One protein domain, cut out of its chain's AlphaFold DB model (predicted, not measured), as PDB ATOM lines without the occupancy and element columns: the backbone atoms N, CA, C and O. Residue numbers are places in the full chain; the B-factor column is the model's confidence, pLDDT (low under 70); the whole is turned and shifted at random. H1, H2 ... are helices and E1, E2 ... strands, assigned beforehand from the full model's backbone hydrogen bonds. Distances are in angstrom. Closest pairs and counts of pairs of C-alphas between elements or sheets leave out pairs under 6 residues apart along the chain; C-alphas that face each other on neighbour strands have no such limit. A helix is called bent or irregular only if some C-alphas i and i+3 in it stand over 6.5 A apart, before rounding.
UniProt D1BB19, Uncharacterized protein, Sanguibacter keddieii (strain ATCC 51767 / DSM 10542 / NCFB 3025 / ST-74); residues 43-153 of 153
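AT A GLANCE: This is residues 43 to 153 of the 153 residues of an uncharacterized protein of Sanguibacter keddieii (strain ATCC 51767 / DSM 10542 / NCFB 3025 / ST-74) (UniProt D1BB19). A three-stranded antiparallel sheet, E3 E5 E4, stands between one long bent helix, H1, over one face and a small hairpin, E1 and E2, on its other side. The 111 printed residues hold E1 E2 E3 H1 E4 E5, a mixed class with under half in named elements. It is compact, radius of gyration 13.6 A for the C-alphas, spanning 38 by 33 by 21 A.

IN THESE COORDINATES: Find C-alpha 80 at (122.448, 196.878, 197.310); E3 runs to residue 87, 18.7 A, bending by 60 degrees at residue 83. E5, residues 146 to 152, ends at (117.367, 197.304, 195.228); E4 is 131 to 135. H1, 101 to 123, one helix by its hydrogen bonds, is bent: C-alphas 111 and 114 are 7.2 A apart, between arms H1a, 101 to 111, and H1b, 114 to 123. E1 is 46 to 49, E2 68 to 72.

HOW THE PARTS SIT: Look at N 83 and O 149 for E3 and E5, 2.8 A, and N 133 and O 150 for E4 and E5, 2.8 A. E3, H1, E4 form a split strand-helix-strand unit, E5 between its strands, with a right-handed crossover. H1a and H1b are on the same face, heights 9.4 A and 9.2 A, two layers; every O i to N i+4 pair in both arms is within hydrogen-bond range. In the hairpin, N 46 and O 71 are 2.8 A apart; E2 and E3 are near each other.

THE WHOLE: The farthest C-alphas, Gly 96 and Gly 124, are 40.7 A apart. The printed part has no cut; E1 to E2 and E3 to H1 are long links. No printed residue is under 70 in pLDDT.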
ATOM      1  N   GLY A  43     135.617 204.664 200.104       90.56
ATOM      2  CA  GLY A  43     136.175 204.705 201.459       90.56
ATOM      3  C   GLY A  43     135.388 203.891 202.494       90.56
ATOM      4  O   GLY A  43     135.887 203.652 203.594       90.56
ATOM      5  N   THR A  44     134.170 203.459 202.156       92.44
ATOM      6  CA  THR A  44     133.299 202.641 203.017       92.44
ATOM      7  C   THR A  44     133.310 201.156 202.651       92.44
ATOM      8  O   THR A  44     132.758 200.336 203.392       92.44
ATOM      9  N   ILE A  45     133.935 200.794 201.525       95.25
ATOM     10  CA  ILE A  45     133.951 199.423 201.023       95.25
ATOM     11  C   ILE A  45     134.897 198.558 201.860       95.25
ATOM     12  O   ILE A  45     136.025 198.931 202.172       95.25
ATOM     13  N   SER A  46     134.432 197.357 202.191       95.62
ATOM     14  CA  SER A  46     135.209 196.288 202.817       95.62
ATOM     15  C   SER A  46     135.224 195.049 201.926       95.62
ATOM     16  O   SER A  46     134.212 194.700 201.318       95.62
ATOM     17  N   LEU A  47     136.364 194.357 201.864       95.94
ATOM     18  CA  LEU A  47     136.495 193.091 201.141       95.94
ATOM     19  C   LEU A  47     136.124 191.924 202.051       95.94
ATOM     20  O   LEU A  47     136.680 191.794 203.141       95.94
ATOM     21  N   VAL A  48     135.222 191.066 201.580       96.62
ATOM     22  CA  VAL A  48     134.792 189.859 202.293       96.62
ATOM     23  C   VAL A  48     134.967 188.642 201.374       96.62
ATOM     24  O   VAL A  48     134.576 188.722 200.203       96.62
ATOM     25  N   PRO A  49     135.559 187.531 201.856       95.75
ATOM     26  CA  PRO A  49     135.696 186.302 201.074       95.75
ATOM     27  C   PRO A  49     134.345 185.783 200.585       95.75
ATOM     28  O   PRO A  49     133.368 185.824 201.331       95.75
ATOM     29  N   PHE A  50     134.265 185.274 199.350       94.06
ATOM     30  CA  PHE A  50     132.990 184.786 198.795       94.06
ATOM     31  C   PHE A  50     132.326 183.694 199.648       94.06
ATOM     32  O   PHE A  50     131.100 183.623 199.687       94.06
ATOM     33  N   ASP A  51     133.105 182.861 200.335       92.69
ATOM     34  CA  ASP A  51     132.624 181.809 201.236       92.69
ATOM     35  C   ASP A  51     132.132 182.330 202.598       92.69
ATOM     36  O   ASP A  51     131.432 181.614 203.315       92.69
ATOM     37  N   GLU A  52     132.437 183.584 202.933       95.88
ATOM     38  CA  GLU A  52     131.941 184.279 204.125       95.88
ATOM     39  C   GLU A  52     130.776 185.238 203.814       95.88
ATOM     40  O   GLU A  52     130.119 185.737 204.734       95.88
ATOM     41  N   ILE A  53     130.472 185.485 202.532       96.50
ATOM     42  CA  ILE A  53     129.335 186.317 202.130       96.50
ATOM     43  C   ILE A  53     128.016 185.639 202.503       96.50
ATOM     44  O   ILE A  53     127.771 184.461 202.256       96.50
ATOM     45  N   THR A  54     127.110 186.444 203.049       96.31
ATOM     46  CA  THR A  54     125.757 186.041 203.442       96.31
ATOM     47  C   THR A  54     124.752 187.131 203.077       96.31
ATOM     48  O   THR A  54     125.127 188.267 202.788       96.31
ATOM     49  N   THR A  55     123.459 186.827 203.196       95.81
ATOM     50  CA  THR A  55     122.366 187.794 202.984       95.81
ATOM     51  C   THR A  55     122.301 188.919 204.025       95.81
ATOM     52  O   THR A  55     121.486 189.825 203.888       95.81
ATOM     53  N   THR A  56     123.134 188.895 205.073       95.88
ATOM     54  CA  THR A  56     123.235 190.010 206.032       95.88
ATOM     55  C   THR A  56     124.204 191.100 205.578       95.88
ATOM     56  O   THR A  56     124.273 192.146 206.218       95.88
ATOM     57  N   HIS A  57     124.971 190.855 204.513       96.75
ATOM     58  CA  HIS A  57     125.845 191.847 203.895       96.75
ATOM     59  C   HIS A  57     125.095 192.635 202.811       96.75
ATOM     60  O   HIS A  57     124.072 192.189 202.286       96.75
ATOM     61  N   CYS A  58     125.642 193.791 202.440       97.31
ATOM     62  CA  CYS A  58     125.191 194.569 201.294       97.31
ATOM     63  C   CYS A  58     126.351 194.807 200.329       97.31
ATOM     64  O   CYS A  58     127.487 195.014 200.758       97.31
ATOM     65  N   LEU A  59     126.071 194.769 199.027       97.31
ATOM     66  CA  LEU A  59     127.066 195.016 197.991       97.31
ATOM     67  C   LEU A  59     127.402 196.504 197.942       97.31
ATOM     68  O   LEU A  59     126.516 197.355 197.824       97.31
ATOM     69  N   GLY A  60     128.700 196.784 198.020       95.88
ATOM     70  CA  GLY A  60     129.274 198.100 197.773       95.88
ATOM     71  C   GLY A  60     129.611 198.302 196.299       95.88
ATOM     72  O   GLY A  60     129.547 199.424 195.823       95.88
ATOM     73  N   SER A  61     129.914 197.226 195.570       93.81
ATOM     74  CA  SER A  61     130.219 197.211 194.135       93.81
ATOM     75  C   SER A  61     129.782 195.871 193.534       93.81
ATOM     76  O   SER A  61     129.660 194.880 194.254       93.81
ATOM     77  N   SER A  62     129.550 195.823 192.218       91.38
ATOM     78  CA  SER A  62     129.271 194.563 191.519       91.38
ATOM     79  C   SER A  62     130.532 193.829 191.055       91.38
ATOM     80  O   SER A  62     130.423 192.700 190.576       91.38
ATOM     81  N   TYR A  63     131.704 194.465 191.157       91.06
ATOM     82  CA  TYR A  63     132.976 193.902 190.708       91.06
ATOM     83  C   TYR A  63     133.699 193.191 191.861       91.06
ATOM     84  O   TYR A  63     133.941 193.819 192.899       91.06
ATOM     85  N   PRO A  64     134.051 191.905 191.707       91.00
ATOM     86  CA  PRO A  64     134.910 191.212 192.662       91.00
ATOM     87  C   PRO A  64     136.352 191.743 192.595       91.00
ATOM     88  O   PRO A  64     136.732 192.426 191.642       91.00
ATOM     89  N   VAL A  65     137.153 191.414 193.608       90.56
ATOM     90  CA  VAL A  65     138.610 191.615 193.599       90.56
ATOM     91  C   VAL A  65     139.264 190.412 194.266       90.56
ATOM     92  O   VAL A  65     138.965 190.131 195.423       90.56
ATOM     93  N   ASP A  66     140.148 189.708 193.557       89.69
ATOM     94  CA  ASP A  66     140.988 188.628 194.104       89.69
ATOM     95  C   ASP A  66     140.204 187.564 194.904       89.69
ATOM     96  O   ASP A  66     140.605 187.146 195.990       89.69
ATOM     97  N   GLY A  67     139.051 187.125 194.382       89.19
ATOM     98  CA  GLY A  67     138.207 186.130 195.060       89.19
ATOM     99  C   GLY A  67     137.451 186.669 196.283       89.19
ATOM    100  O   GLY A  67     136.964 185.892 197.104       89.19
ATOM    101  N   MET A  68     137.319 187.990 196.388       94.56
ATOM    102  CA  MET A  68     136.550 188.689 197.414       94.56
ATOM    103  C   MET A  68     135.398 189.459 196.769       94.56
ATOM    104  O   MET A  68     135.512 189.964 195.648       94.56
ATOM    105  N   ALA A  69     134.300 189.608 197.503       95.06
ATOM    106  CA  ALA A  69     133.232 190.533 197.161       95.06
ATOM    107  C   ALA A  69     133.404 191.856 197.922       95.06
ATOM    108  O   ALA A  69     133.837 191.896 199.076       95.06
ATOM    109  N   GLN A  70     133.048 192.953 197.257       95.94
ATOM    110  CA  GLN A  70     133.085 194.299 197.817       95.94
ATOM    111  C   GLN A  70     131.765 194.603 198.524       95.94
ATOM    112  O   GLN A  70     130.716 194.735 197.890       95.94
ATOM    113  N   THR A  71     131.819 194.721 199.845       96.69
ATOM    114  CA  THR A  71     130.654 194.928 200.709       96.69
ATOM    115  C   THR A  71     130.687 196.286 201.392       96.69
ATOM    116  O   THR A  71     131.728 196.931 201.483       96.69
ATOM    117  N   VAL A  72     129.532 196.720 201.879       96.88
ATOM    118  CA  VAL A  72     129.350 197.941 202.663       96.88
ATOM    119  C   VAL A  72     128.300 197.691 203.750       96.88
ATOM    120  O   VAL A  72     127.555 196.706 203.698       96.88
ATOM    121  N   ALA A  73     128.219 198.574 204.746       95.25
ATOM    122  CA  ALA A  73     127.126 198.554 205.708       95.25
ATOM    123  C   ALA A  73     125.766 198.714 205.002       95.25
ATOM    124  O   ALA A  73     125.565 199.592 204.161       95.25
ATOM    125  N   CYS A  74     124.806 197.863 205.360       93.88
ATOM    126  CA  CYS A  74     123.453 197.976 204.834       93.88
ATOM    127  C   CYS A  74     122.802 199.294 205.272       93.88
ATOM    128  O   CYS A  74     122.814 199.640 206.452       93.88
ATOM    129  N   GLY A  75     122.217 200.012 204.310       90.81
ATOM    130  CA  GLY A  75     121.636 201.343 204.510       90.81
ATOM    131  C   GLY A  75     122.516 202.498 204.025       90.81
ATOM    132  O   GLY A  75     122.009 203.614 203.914       90.81
ATOM    133  N   GLU A  76     123.783 202.246 203.678       93.19
ATOM    134  CA  GLU A  76     124.618 203.258 203.028       93.19
ATOM    135  C   GLU A  76     124.045 203.663 201.654       93.19
ATOM    136  O   GLU A  76     123.478 202.828 200.935       93.19
ATOM    137  N   PRO A  77     124.173 204.939 201.245       91.75
ATOM    138  CA  PRO A  77     123.742 205.377 199.926       91.75
ATOM    139  C   PRO A  77     124.424 204.570 198.816       91.75
ATOM    140  O   PRO A  77     125.646 204.500 198.747       91.75
ATOM    141  N   GLY A  78     123.624 203.972 197.931       90.62
ATOM    142  CA  GLY A  78     124.135 203.137 196.836       90.62
ATOM    143  C   GLY A  78     124.225 201.647 197.176       90.62
ATOM    144  O   GLY A  78     124.273 200.841 196.252       90.62
ATOM    145  N   ALA A  79     124.168 201.274 198.462       94.81
ATOM    146  CA  ALA A  79     124.241 199.881 198.882       94.81
ATOM    147  C   ALA A  79     123.096 199.057 198.277       94.81
ATOM    148  O   ALA A  79     121.945 199.502 198.215       94.81
ATOM    149  N   VAL A  80     123.419 197.839 197.849       96.56
ATOM    150  CA  VAL A  80     122.448 196.878 197.310       96.56
ATOM    151  C   VAL A  80     122.315 195.716 198.286       96.56
ATOM    152  O   VAL A  80     123.314 195.102 198.659       96.56
ATOM    153  N   GLU A  81     121.090 195.412 198.713       96.38
ATOM    154  CA  GLU A  81     120.842 194.272 199.599       96.38
ATOM    155  C   GLU A  81     121.085 192.959 198.856       96.38
ATOM    156  O   GLU A  81     120.663 192.796 197.709       96.38
ATOM    157  N   ILE A  82     121.736 192.006 199.523       97.50
ATOM    158  CA  ILE A  82     121.932 190.665 198.973       97.50
ATOM    159  C   ILE A  82     120.626 189.883 199.114       97.50
ATOM    160  O   ILE A  82     120.152 189.611 200.218       97.50
ATOM    161  N   SER A  83     120.048 189.511 197.976       96.44
ATOM    162  CA  SER A  83     118.827 188.713 197.889       96.44
ATOM    163  C   SER A  83     119.102 187.228 198.121       96.44
ATOM    164  O   SER A  83     118.295 186.551 198.754       96.44
ATOM    165  N   ALA A  84     120.254 186.733 197.660       97.31
ATOM    166  CA  ALA A  84     120.698 185.359 197.860       97.31
ATOM    167  C   ALA A  84     122.208 185.196 197.647       97.31
ATOM    168  O   ALA A  84     122.841 185.953 196.911       97.31
ATOM    169  N   VAL A  85     122.758 184.143 198.253       97.06
ATOM    170  CA  VAL A  85     124.070 183.578 197.916       97.06
ATOM    171  C   VAL A  85     123.814 182.186 197.357       97.06
ATOM    172  O   VAL A  85     123.183 181.359 198.013       97.06
ATOM    173  N   THR A  86     124.232 181.957 196.120       97.06
ATOM    174  CA  THR A  86     123.881 180.776 195.325       97.06
ATOM    175  C   THR A  86     125.047 180.386 194.414       97.06
ATOM    176  O   THR A  86     126.188 180.785 194.646       97.06
ATOM    177  N   VAL A  87     124.783 179.579 193.391       96.69
ATOM    178  CA  VAL A  87     125.769 179.147 192.399       96.69
ATOM    179  C   VAL A  87     125.213 179.208 190.979       96.69
ATOM    180  O   VAL A  87     124.002 179.199 190.767       96.69
ATOM    181  N   PHE A  88     126.101 179.198 189.984       96.62
ATOM    182  CA  PHE A  88     125.704 178.982 188.591       96.62
ATOM    183  C   PHE A  88     125.075 177.594 188.398       96.62
ATOM    184  O   PHE A  88     125.608 176.585 188.869       96.62
ATOM    185  N   GLY A  89     123.958 177.553 187.665       94.75
ATOM    186  CA  GLY A  89     123.208 176.330 187.378       94.75
ATOM    187  C   GLY A  89     123.934 175.336 186.452       94.75
ATOM    188  O   GLY A  89     124.951 175.674 185.841       94.75
ATOM    189  N   PRO A  90     123.403 174.105 186.312       94.75
ATOM    190  CA  PRO A  90     124.039 173.018 185.557       94.75
ATOM    191  C   PRO A  90     124.199 173.302 184.057       94.75
ATOM    192  O   PRO A  90     125.068 172.709 183.424       94.75
ATOM    193  N   ASP A  91     123.396 174.210 183.503       93.75
ATOM    194  CA  ASP A  91     123.442 174.589 182.087       93.75
ATOM    195  C   ASP A  91     124.528 175.638 181.771       93.75
ATOM    196  O   ASP A  91     124.728 175.995 180.608       93.75
ATOM    197  N   ALA A  92     125.239 176.147 182.785       94.81
ATOM    198  CA  ALA A  92     126.316 177.113 182.599       94.81
ATOM    199  C   ALA A  92     127.534 176.500 181.867       94.81
ATOM    200  O   ALA A  92     127.744 175.283 181.908       94.81
ATOM    201  N   PRO A  93     128.386 177.322 181.213       94.38
ATOM    202  CA  PRO A  93     129.588 176.840 180.530       94.38
ATOM    203  C   PRO A  93     130.480 175.975 181.438       94.38
ATOM    204  O   PRO A  93     130.646 176.292 182.611       94.38
ATOM    205  N   PRO A  94     131.108 174.901 180.935       92.94
ATOM    206  CA  PRO A  94     131.905 174.011 181.776       92.94
ATOM    207  C   PRO A  94     133.142 174.705 182.368       92.94
ATOM    208  O   PRO A  94     133.624 175.724 181.855       92.94
ATOM    209  N   ALA A  95     133.689 174.107 183.428       90.56
ATOM    210  CA  ALA A  95     134.953 174.514 184.039       90.56
ATOM    211  C   ALA A  95     136.100 174.550 183.012       90.56
ATOM    212  O   ALA A  95     136.134 173.744 182.078       90.56
ATOM    213  N   GLY A  96     137.051 175.470 183.187       84.38
ATOM    214  CA  GLY A  96     138.207 175.605 182.291       84.38
ATOM    215  C   GLY A  96     137.892 176.204 180.915       84.38
ATOM    216  O   GLY A  96     138.771 176.258 180.056       84.38
ATOM    217  N   SER A  97     136.657 176.665 180.692       86.75
ATOM    218  CA  SER A  97     136.330 177.548 179.570       86.75
ATOM    219  C   SER A  97     136.548 179.018 179.951       86.75
ATOM    220  O   SER A  97     136.560 179.368 181.127       86.75
ATOM    221  N   THR A  98     136.716 179.892 178.955       87.06
ATOM    222  CA  THR A  98     136.772 181.354 179.149       87.06
ATOM    223  C   THR A  98     135.602 181.997 178.401       87.06
ATOM    224  O   THR A  98     135.796 182.581 177.329       87.06
ATOM    225  N   PRO A  99     134.356 181.797 178.872       88.06
ATOM    226  CA  PRO A  99     133.186 182.355 178.210       88.06
ATOM    227  C   PRO A  99     133.254 183.893 178.208       88.06
ATOM    228  O   PRO A  99     133.760 184.487 179.162       88.06
ATOM    229  N   PRO A 100     132.733 184.571 177.171       91.56
ATOM    230  CA  PRO A 100     132.624 186.027 177.182       91.56
ATOM    231  C   PRO A 100     131.801 186.518 178.381       91.56
ATOM    232  O   PRO A 100     130.789 185.906 178.718       91.56
ATOM    233  N   THR A 101     132.159 187.667 178.960       88.69
ATOM    234  CA  THR A 101     131.481 188.238 180.142       88.69
ATOM    235  C   THR A 101     129.968 188.366 179.966       88.69
ATOM    236  O   THR A 101     129.219 188.066 180.885       88.69
ATOM    237  N   ALA A 102     129.495 188.740 178.772       90.25
ATOM    238  CA  ALA A 102     128.061 188.835 178.488       90.25
ATOM    239  C   ALA A 102     127.336 187.482 178.602       90.25
ATOM    240  O   ALA A 102     126.185 187.430 179.027       90.25
ATOM    241  N   VAL A 103     128.012 186.382 178.253       93.62
ATOM    242  CA  VAL A 103     127.463 185.029 178.402       93.62
ATOM    243  C   VAL A 103     127.361 184.677 179.882       93.62
ATOM    244  O   VAL A 103     126.304 184.238 180.321       93.62
ATOM    245  N   VAL A 104     128.421 184.921 180.660       93.31
ATOM    246  CA  VAL A 104     128.412 184.690 182.116       93.31
ATOM    247  C   VAL A 104     127.325 185.525 182.793       93.31
ATOM    248  O   VAL A 104     126.547 184.985 183.572       93.31
ATOM    249  N   GLY A 105     127.211 186.807 182.433       92.75
ATOM    250  CA  GLY A 105     126.180 187.711 182.939       92.75
ATOM    251  C   GLY A 105     124.764 187.175 182.725       92.75
ATOM    252  O   GLY A 105     123.986 187.142 183.671       92.75
ATOM    253  N   GLY A 106     124.451 186.655 181.533       94.88
ATOM    254  CA  GLY A 106     123.134 186.069 181.263       94.88
ATOM    255  C   GLY A 106     122.807 184.849 182.135       94.88
ATOM    256  O   GLY A 106     121.686 184.723 182.624       94.88
ATOM    257  N   TYR A 107     123.779 183.964 182.385       96.75
ATOM    258  CA  TYR A 107     123.573 182.829 183.298       96.75
ATOM    259  C   TYR A 107     123.457 183.266 184.761       96.75
ATOM    260  O   TYR A 107     122.677 182.678 185.507       96.75
ATOM    261  N   ALA A 108     124.207 184.291 185.166       95.94
ATOM    262  CA  ALA A 108     124.129 184.855 186.506       95.94
ATOM    263  C   ALA A 108     122.748 185.482 186.763       95.94
ATOM    264  O   ALA A 108     122.123 185.212 187.785       95.94
ATOM    265  N   GLU A 109     122.230 186.255 185.805       94.62
ATOM    266  CA  GLU A 109     120.879 186.819 185.871       94.62
ATOM    267  C   GLU A 109     119.812 185.727 185.980       94.62
ATOM    268  O   GLU A 109     118.936 185.820 186.840       94.62
ATOM    269  N   ALA A 110     119.917 184.675 185.162       95.62
ATOM    270  CA  ALA A 110     118.993 183.547 185.207       95.62
ATOM    271  C   ALA A 110     119.029 182.818 186.561       95.62
ATOM    272  O   ALA A 110     117.977 182.501 187.109       95.62
ATOM    273  N   ALA A 111     120.219 182.593 187.126       96.62
ATOM    274  CA  ALA A 111     120.375 181.962 188.437       96.62
ATOM    275  C   ALA A 111     119.821 182.826 189.586       96.62
ATOM    276  O   ALA A 111     119.350 182.293 190.586       96.62
ATOM    277  N   CYS A 112     119.848 184.154 189.448       96.81
ATOM    278  CA  CYS A 112     119.342 185.071 190.468       96.81
ATOM    279  C   CYS A 112     117.842 185.401 190.348       96.81
ATOM    280  O   CYS A 112     117.293 186.007 191.268       96.81
ATOM    281  N   ASP A 113     117.169 185.074 189.241       94.06
ATOM    282  CA  ASP A 113     115.809 185.564 188.960       94.06
ATOM    283  C   ASP A 113     114.756 185.076 189.972       94.06
ATOM    284  O   ASP A 113     113.967 185.877 190.490       94.06
ATOM    285  N   GLU A 114     114.782 183.783 190.308       93.12
ATOM    286  CA  GLU A 114     113.885 183.196 191.311       93.12
ATOM    287  C   GLU A 114     114.106 183.849 192.681       93.12
ATOM    288  O   GLU A 114     113.167 184.364 193.286       93.12
ATOM    289  N   HIS A 115     115.364 183.958 193.111       95.06
ATOM    290  CA  HIS A 115     115.727 184.571 194.387       95.06
ATOM    291  C   HIS A 115     115.357 186.056 194.476       95.06
ATOM    292  O   HIS A 115     114.900 186.522 195.520       95.06
ATOM    293  N   HIS A 116     115.501 186.819 193.389       94.56
ATOM    294  CA  HIS A 116     115.020 188.200 193.342       94.56
ATOM    295  C   HIS A 116     113.508 188.277 193.531       94.56
ATOM    296  O   HIS A 116     113.023 189.151 194.248       94.56
ATOM    297  N   SER A 117     112.766 187.364 192.909       91.94
ATOM    298  CA  SER A 117     111.309 187.321 193.010       91.94
ATOM    299  C   SER A 117     110.853 186.980 194.432       91.94
ATOM    300  O   SER A 117     110.008 187.678 194.989       91.94
ATOM    301  N   GLU A 118     111.464 185.975 195.062       92.94
ATOM    302  CA  GLU A 118     111.202 185.612 196.463       92.94
ATOM    303  C   GLU A 118     111.546 186.752 197.428       92.94
ATOM    304  O   GLU A 118     110.769 187.075 198.333       92.94
ATOM    305  N   TRP A 119     112.689 187.407 197.210       94.56
ATOM    306  CA  TRP A 119     113.118 188.542 198.019       94.56
ATOM    307  C   TRP A 119     112.106 189.689 197.946       94.56
ATOM    308  O   TRP A 119     111.729 190.230 198.986       94.56
ATOM    309  N   LEU A 120     111.580 190.017 196.763       92.25
ATOM    310  CA  LEU A 120     110.566 191.067 196.614       92.25
ATOM    311  C   LEU A 120     109.290 190.779 197.385       92.25
ATOM    312  O   LEU A 120     108.768 191.675 198.052       92.25
ATOM    313  N   VAL A 121     108.810 189.539 197.305       93.25
ATOM    314  CA  VAL A 121     107.640 189.091 198.065       93.25
ATOM    315  C   VAL A 121     107.914 189.255 199.560       93.25
ATOM    316  O   VAL A 121     107.098 189.830 200.275       93.25
ATOM    317  N   SER A 122     109.099 188.853 200.032       92.62
ATOM    318  CA  SER A 122     109.480 188.998 201.444       92.62
ATOM    319  C   SER A 122     109.527 190.455 201.925       92.62
ATOM    320  O   SER A 122     109.290 190.731 203.102       92.62
ATOM    321  N   LYS A 123     109.803 191.395 201.014       91.50
ATOM    322  CA  LYS A 123     109.865 192.837 201.285       91.50
ATOM    323  C   LYS A 123     108.538 193.561 201.042       91.50
ATOM    324  O   LYS A 123     108.434 194.736 201.384       91.50
ATOM    325  N   GLY A 124     107.533 192.895 200.464       93.38
ATOM    326  CA  GLY A 124     106.273 193.521 200.052       93.38
ATOM    327  C   GLY A 124     106.444 194.539 198.917       93.38
ATOM    328  O   GLY A 124     105.743 195.548 198.884       93.38
ATOM    329  N   LEU A 125     107.402 194.302 198.017       91.00
ATOM    330  CA  LEU A 125     107.786 195.196 196.911       91.00
ATOM    331  C   LEU A 125     107.421 194.611 195.535       91.00
ATOM    332  O   LEU A 125     108.083 194.865 194.528       91.00
ATOM    333  N   GLU A 126     106.378 193.788 195.493       89.12
ATOM    334  CA  GLU A 126     105.900 193.126 194.283       89.12
ATOM    335  C   GLU A 126     105.520 194.152 193.198       89.12
ATOM    336  O   GLU A 126     104.756 195.087 193.437       89.12
ATOM    337  N   GLY A 127     106.046 193.977 191.980       78.31
ATOM    338  CA  GLY A 127     105.747 194.848 190.835       78.31
ATOM    339  C   GLY A 127     106.597 196.121 190.723       78.31
ATOM    340  O   GLY A 127     106.402 196.884 189.777       78.31
ATOM    341  N   SER A 128     107.554 196.345 191.627       81.62
ATOM    342  CA  SER A 128     108.541 197.426 191.507       81.62
ATOM    343  C   SER A 128     109.578 197.140 190.412       81.62
ATOM    344  O   SER A 128     110.012 196.002 190.228       81.62
ATOM    345  N   SER A 129     110.017 198.181 189.700       78.62
ATOM    346  CA  SER A 129     111.239 198.127 188.889       78.62
ATOM    347  C   SER A 129     112.449 198.178 189.812       78.62
ATOM    348  O   SER A 129     112.498 199.050 190.675       78.62
ATOM    349  N   LEU A 130     113.424 197.295 189.620       84.81
ATOM    350  CA  LEU A 130     114.561 197.163 190.528       84.81
ATOM    351  C   LEU A 130     115.873 197.277 189.775       84.81
ATOM    352  O   LEU A 130     115.979 196.847 188.624       84.81
ATOM    353  N   LEU A 131     116.895 197.727 190.489       90.50
ATOM    354  CA  LEU A 131     118.265 197.391 190.157       90.50
ATOM    355  C   LEU A 131     118.526 195.945 190.595       90.50
ATOM    356  O   LEU A 131     118.356 195.611 191.768       90.50
ATOM    357  N   ARG A 132     118.940 195.100 189.651       93.94
ATOM    358  CA  ARG A 132     119.408 193.734 189.904       93.94
ATOM    359  C   ARG A 132     120.905 193.679 189.652       93.94
ATOM    360  O   ARG A 132     121.383 194.205 188.650       93.94
ATOM    361  N   VAL A 133     121.623 193.053 190.567       95.38
ATOM    362  CA  VAL A 133     123.074 192.918 190.538       95.38
ATOM    363  C   VAL A 133     123.411 191.452 190.728       95.38
ATOM    364  O   VAL A 133     122.799 190.764 191.541       95.38
ATOM    365  N   ALA A 134     124.389 190.979 189.971       95.69
ATOM    366  CA  ALA A 134     124.945 189.654 190.132       95.69
ATOM    367  C   ALA A 134     126.467 189.787 190.194       95.69
ATOM    368  O   ALA A 134     127.075 190.384 189.304       95.69
ATOM    369  N   THR A 135     127.067 189.255 191.254       95.75
ATOM    370  CA  THR A 135     128.508 189.324 191.511       95.75
ATOM    371  C   THR A 135     129.048 187.918 191.692       95.75
ATOM    372  O   THR A 135     128.517 187.132 192.468       95.75
ATOM    373  N   TYR A 136     130.098 187.591 190.958       94.06
ATOM    374  CA  TYR A 136     130.726 186.273 190.918       94.06
ATOM    375  C   TYR A 136     132.245 186.453 190.892       94.06
ATOM    376  O   TYR A 136     132.693 187.529 190.500       94.06
ATOM    377  N   PRO A 137     133.038 185.464 191.333       91.81
ATOM    378  CA  PRO A 137     134.492 185.577 191.356       91.81
ATOM    379  C   PRO A 137     135.079 185.677 189.942       91.81
ATOM    380  O   PRO A 137     134.498 185.179 188.977       91.81
ATOM    381  N   ASP A 138     136.264 186.284 189.833       87.44
ATOM    382  CA  ASP A 138     137.004 186.386 188.566       87.44
ATOM    383  C   ASP A 138     137.408 185.009 188.018       87.44
ATOM    384  O   ASP A 138     137.462 184.788 186.805       87.44
ATOM    385  N   GLU A 139     137.688 184.065 188.919       87.19
ATOM    386  CA  GLU A 139     138.010 182.694 188.556       87.19
ATOM    387  C   GLU A 139     136.739 181.911 188.210       87.19
ATOM    388  O   GLU A 139     135.917 181.574 189.065       87.19
ATOM    389  N   TRP A 140     136.594 181.585 186.927       88.88
ATOM    390  CA  TRP A 140     135.499 180.761 186.432       88.88
ATOM    391  C   TRP A 140     135.751 179.270 186.678       88.88
ATOM    392  O   TRP A 140     136.648 178.671 186.080       88.88
ATOM    393  N   SER A 141     134.887 178.636 187.476       91.94
ATOM    394  CA  SER A 141     134.957 177.198 187.780       91.94
ATOM    395  C   SER A 141     133.842 176.361 187.133       91.94
ATOM    396  O   SER A 141     133.768 175.156 187.353       91.94
ATOM    397  N   GLY A 142     133.007 176.965 186.277       93.56
ATOM    398  CA  GLY A 142     131.871 176.298 185.632       93.56
ATOM    399  C   GLY A 142     130.595 176.284 186.484       93.56
ATOM    400  O   GLY A 142     130.423 177.156 187.344       93.56
ATOM    401  N   PRO A 143     129.684 175.312 186.273       95.62
ATOM    402  CA  PRO A 143     128.555 175.094 187.172       95.62
ATOM    403  C   PRO A 143     129.031 174.921 188.616       95.62
ATOM    404  O   PRO A 143     130.049 174.274 188.859       95.62
ATOM    405  N   GLY A 144     128.305 175.490 189.576       94.12
ATOM    406  CA  GLY A 144     128.734 175.496 190.977       94.12
ATOM    407  C   GLY A 144     129.660 176.656 191.362       94.12
ATOM    408  O   GLY A 144     129.924 176.822 192.550       94.12
ATOM    409  N   THR A 145     130.113 177.484 190.408       94.69
ATOM    410  CA  THR A 145     130.818 178.738 190.734       94.69
ATOM    411  C   THR A 145     129.927 179.591 191.655       94.69
ATOM    412  O   THR A 145     128.742 179.741 191.340       94.69
ATOM    413  N   PRO A 146     130.443 180.131 192.776       95.38
ATOM    414  CA  PRO A 146     129.664 180.971 193.680       95.38
ATOM    415  C   PRO A 146     129.113 182.223 193.003       95.38
ATOM    416  O   PRO A 146     129.754 182.821 192.137       95.38
ATOM    417  N   LEU A 147     127.925 182.628 193.432       95.88
ATOM    418  CA  LEU A 147     127.214 183.787 192.927       95.88
ATOM    419  C   LEU A 147     126.532 184.522 194.079       95.88
ATOM    420  O   LEU A 147     125.873 183.918 194.923       95.88
ATOM    421  N   VAL A 148     126.650 185.842 194.083       97.69
ATOM    422  CA  VAL A 148     125.952 186.738 195.001       97.69
ATOM    423  C   VAL A 148     124.923 187.518 194.198       97.69
ATOM    424  O   VAL A 148     125.268 188.256 193.274       97.69
ATOM    425  N   CYS A 149     123.655 187.343 194.549       97.56
ATOM    426  CA  CYS A 149     122.524 188.032 193.946       97.56
ATOM    427  C   CYS A 149     122.156 189.238 194.810       97.56
ATOM    428  O   CYS A 149     122.033 189.114 196.028       97.56
ATOM    429  N   GLY A 150     121.969 190.402 194.194       96.44
ATOM    430  CA  GLY A 150     121.624 191.642 194.875       96.44
ATOM    431  C   GLY A 150     120.454 192.360 194.214       96.44
ATOM    432  O   GLY A 150     120.370 192.428 192.989       96.44
ATOM    433  N   ALA A 151     119.563 192.930 195.021       94.31
ATOM    434  CA  ALA A 151     118.426 193.699 194.534       94.31
ATOM    435  C   ALA A 151     118.220 194.989 195.330       94.31
ATOM    436  O   ALA A 151     118.429 195.049 196.542       94.31
ATOM    437  N   ARG A 152     117.774 196.033 194.630       90.06
ATOM    438  CA  ARG A 152     117.367 197.304 195.228       90.06
ATOM    439  C   ARG A 152     116.162 197.871 194.483       90.06
ATOM    440  O   ARG A 152     116.190 197.953 193.255       90.06
ATOM    441  N   ALA A 153     115.129 198.241 195.237       80.25
ATOM    442  CA  ALA A 153     113.940 198.924 194.728       80.25
ATOM    443  C   ALA A 153     114.115 200.438 194.606       80.25
ATOM    444  O   ALA A 153     114.993 200.994 195.309       80.25
TER     445      ALA A 153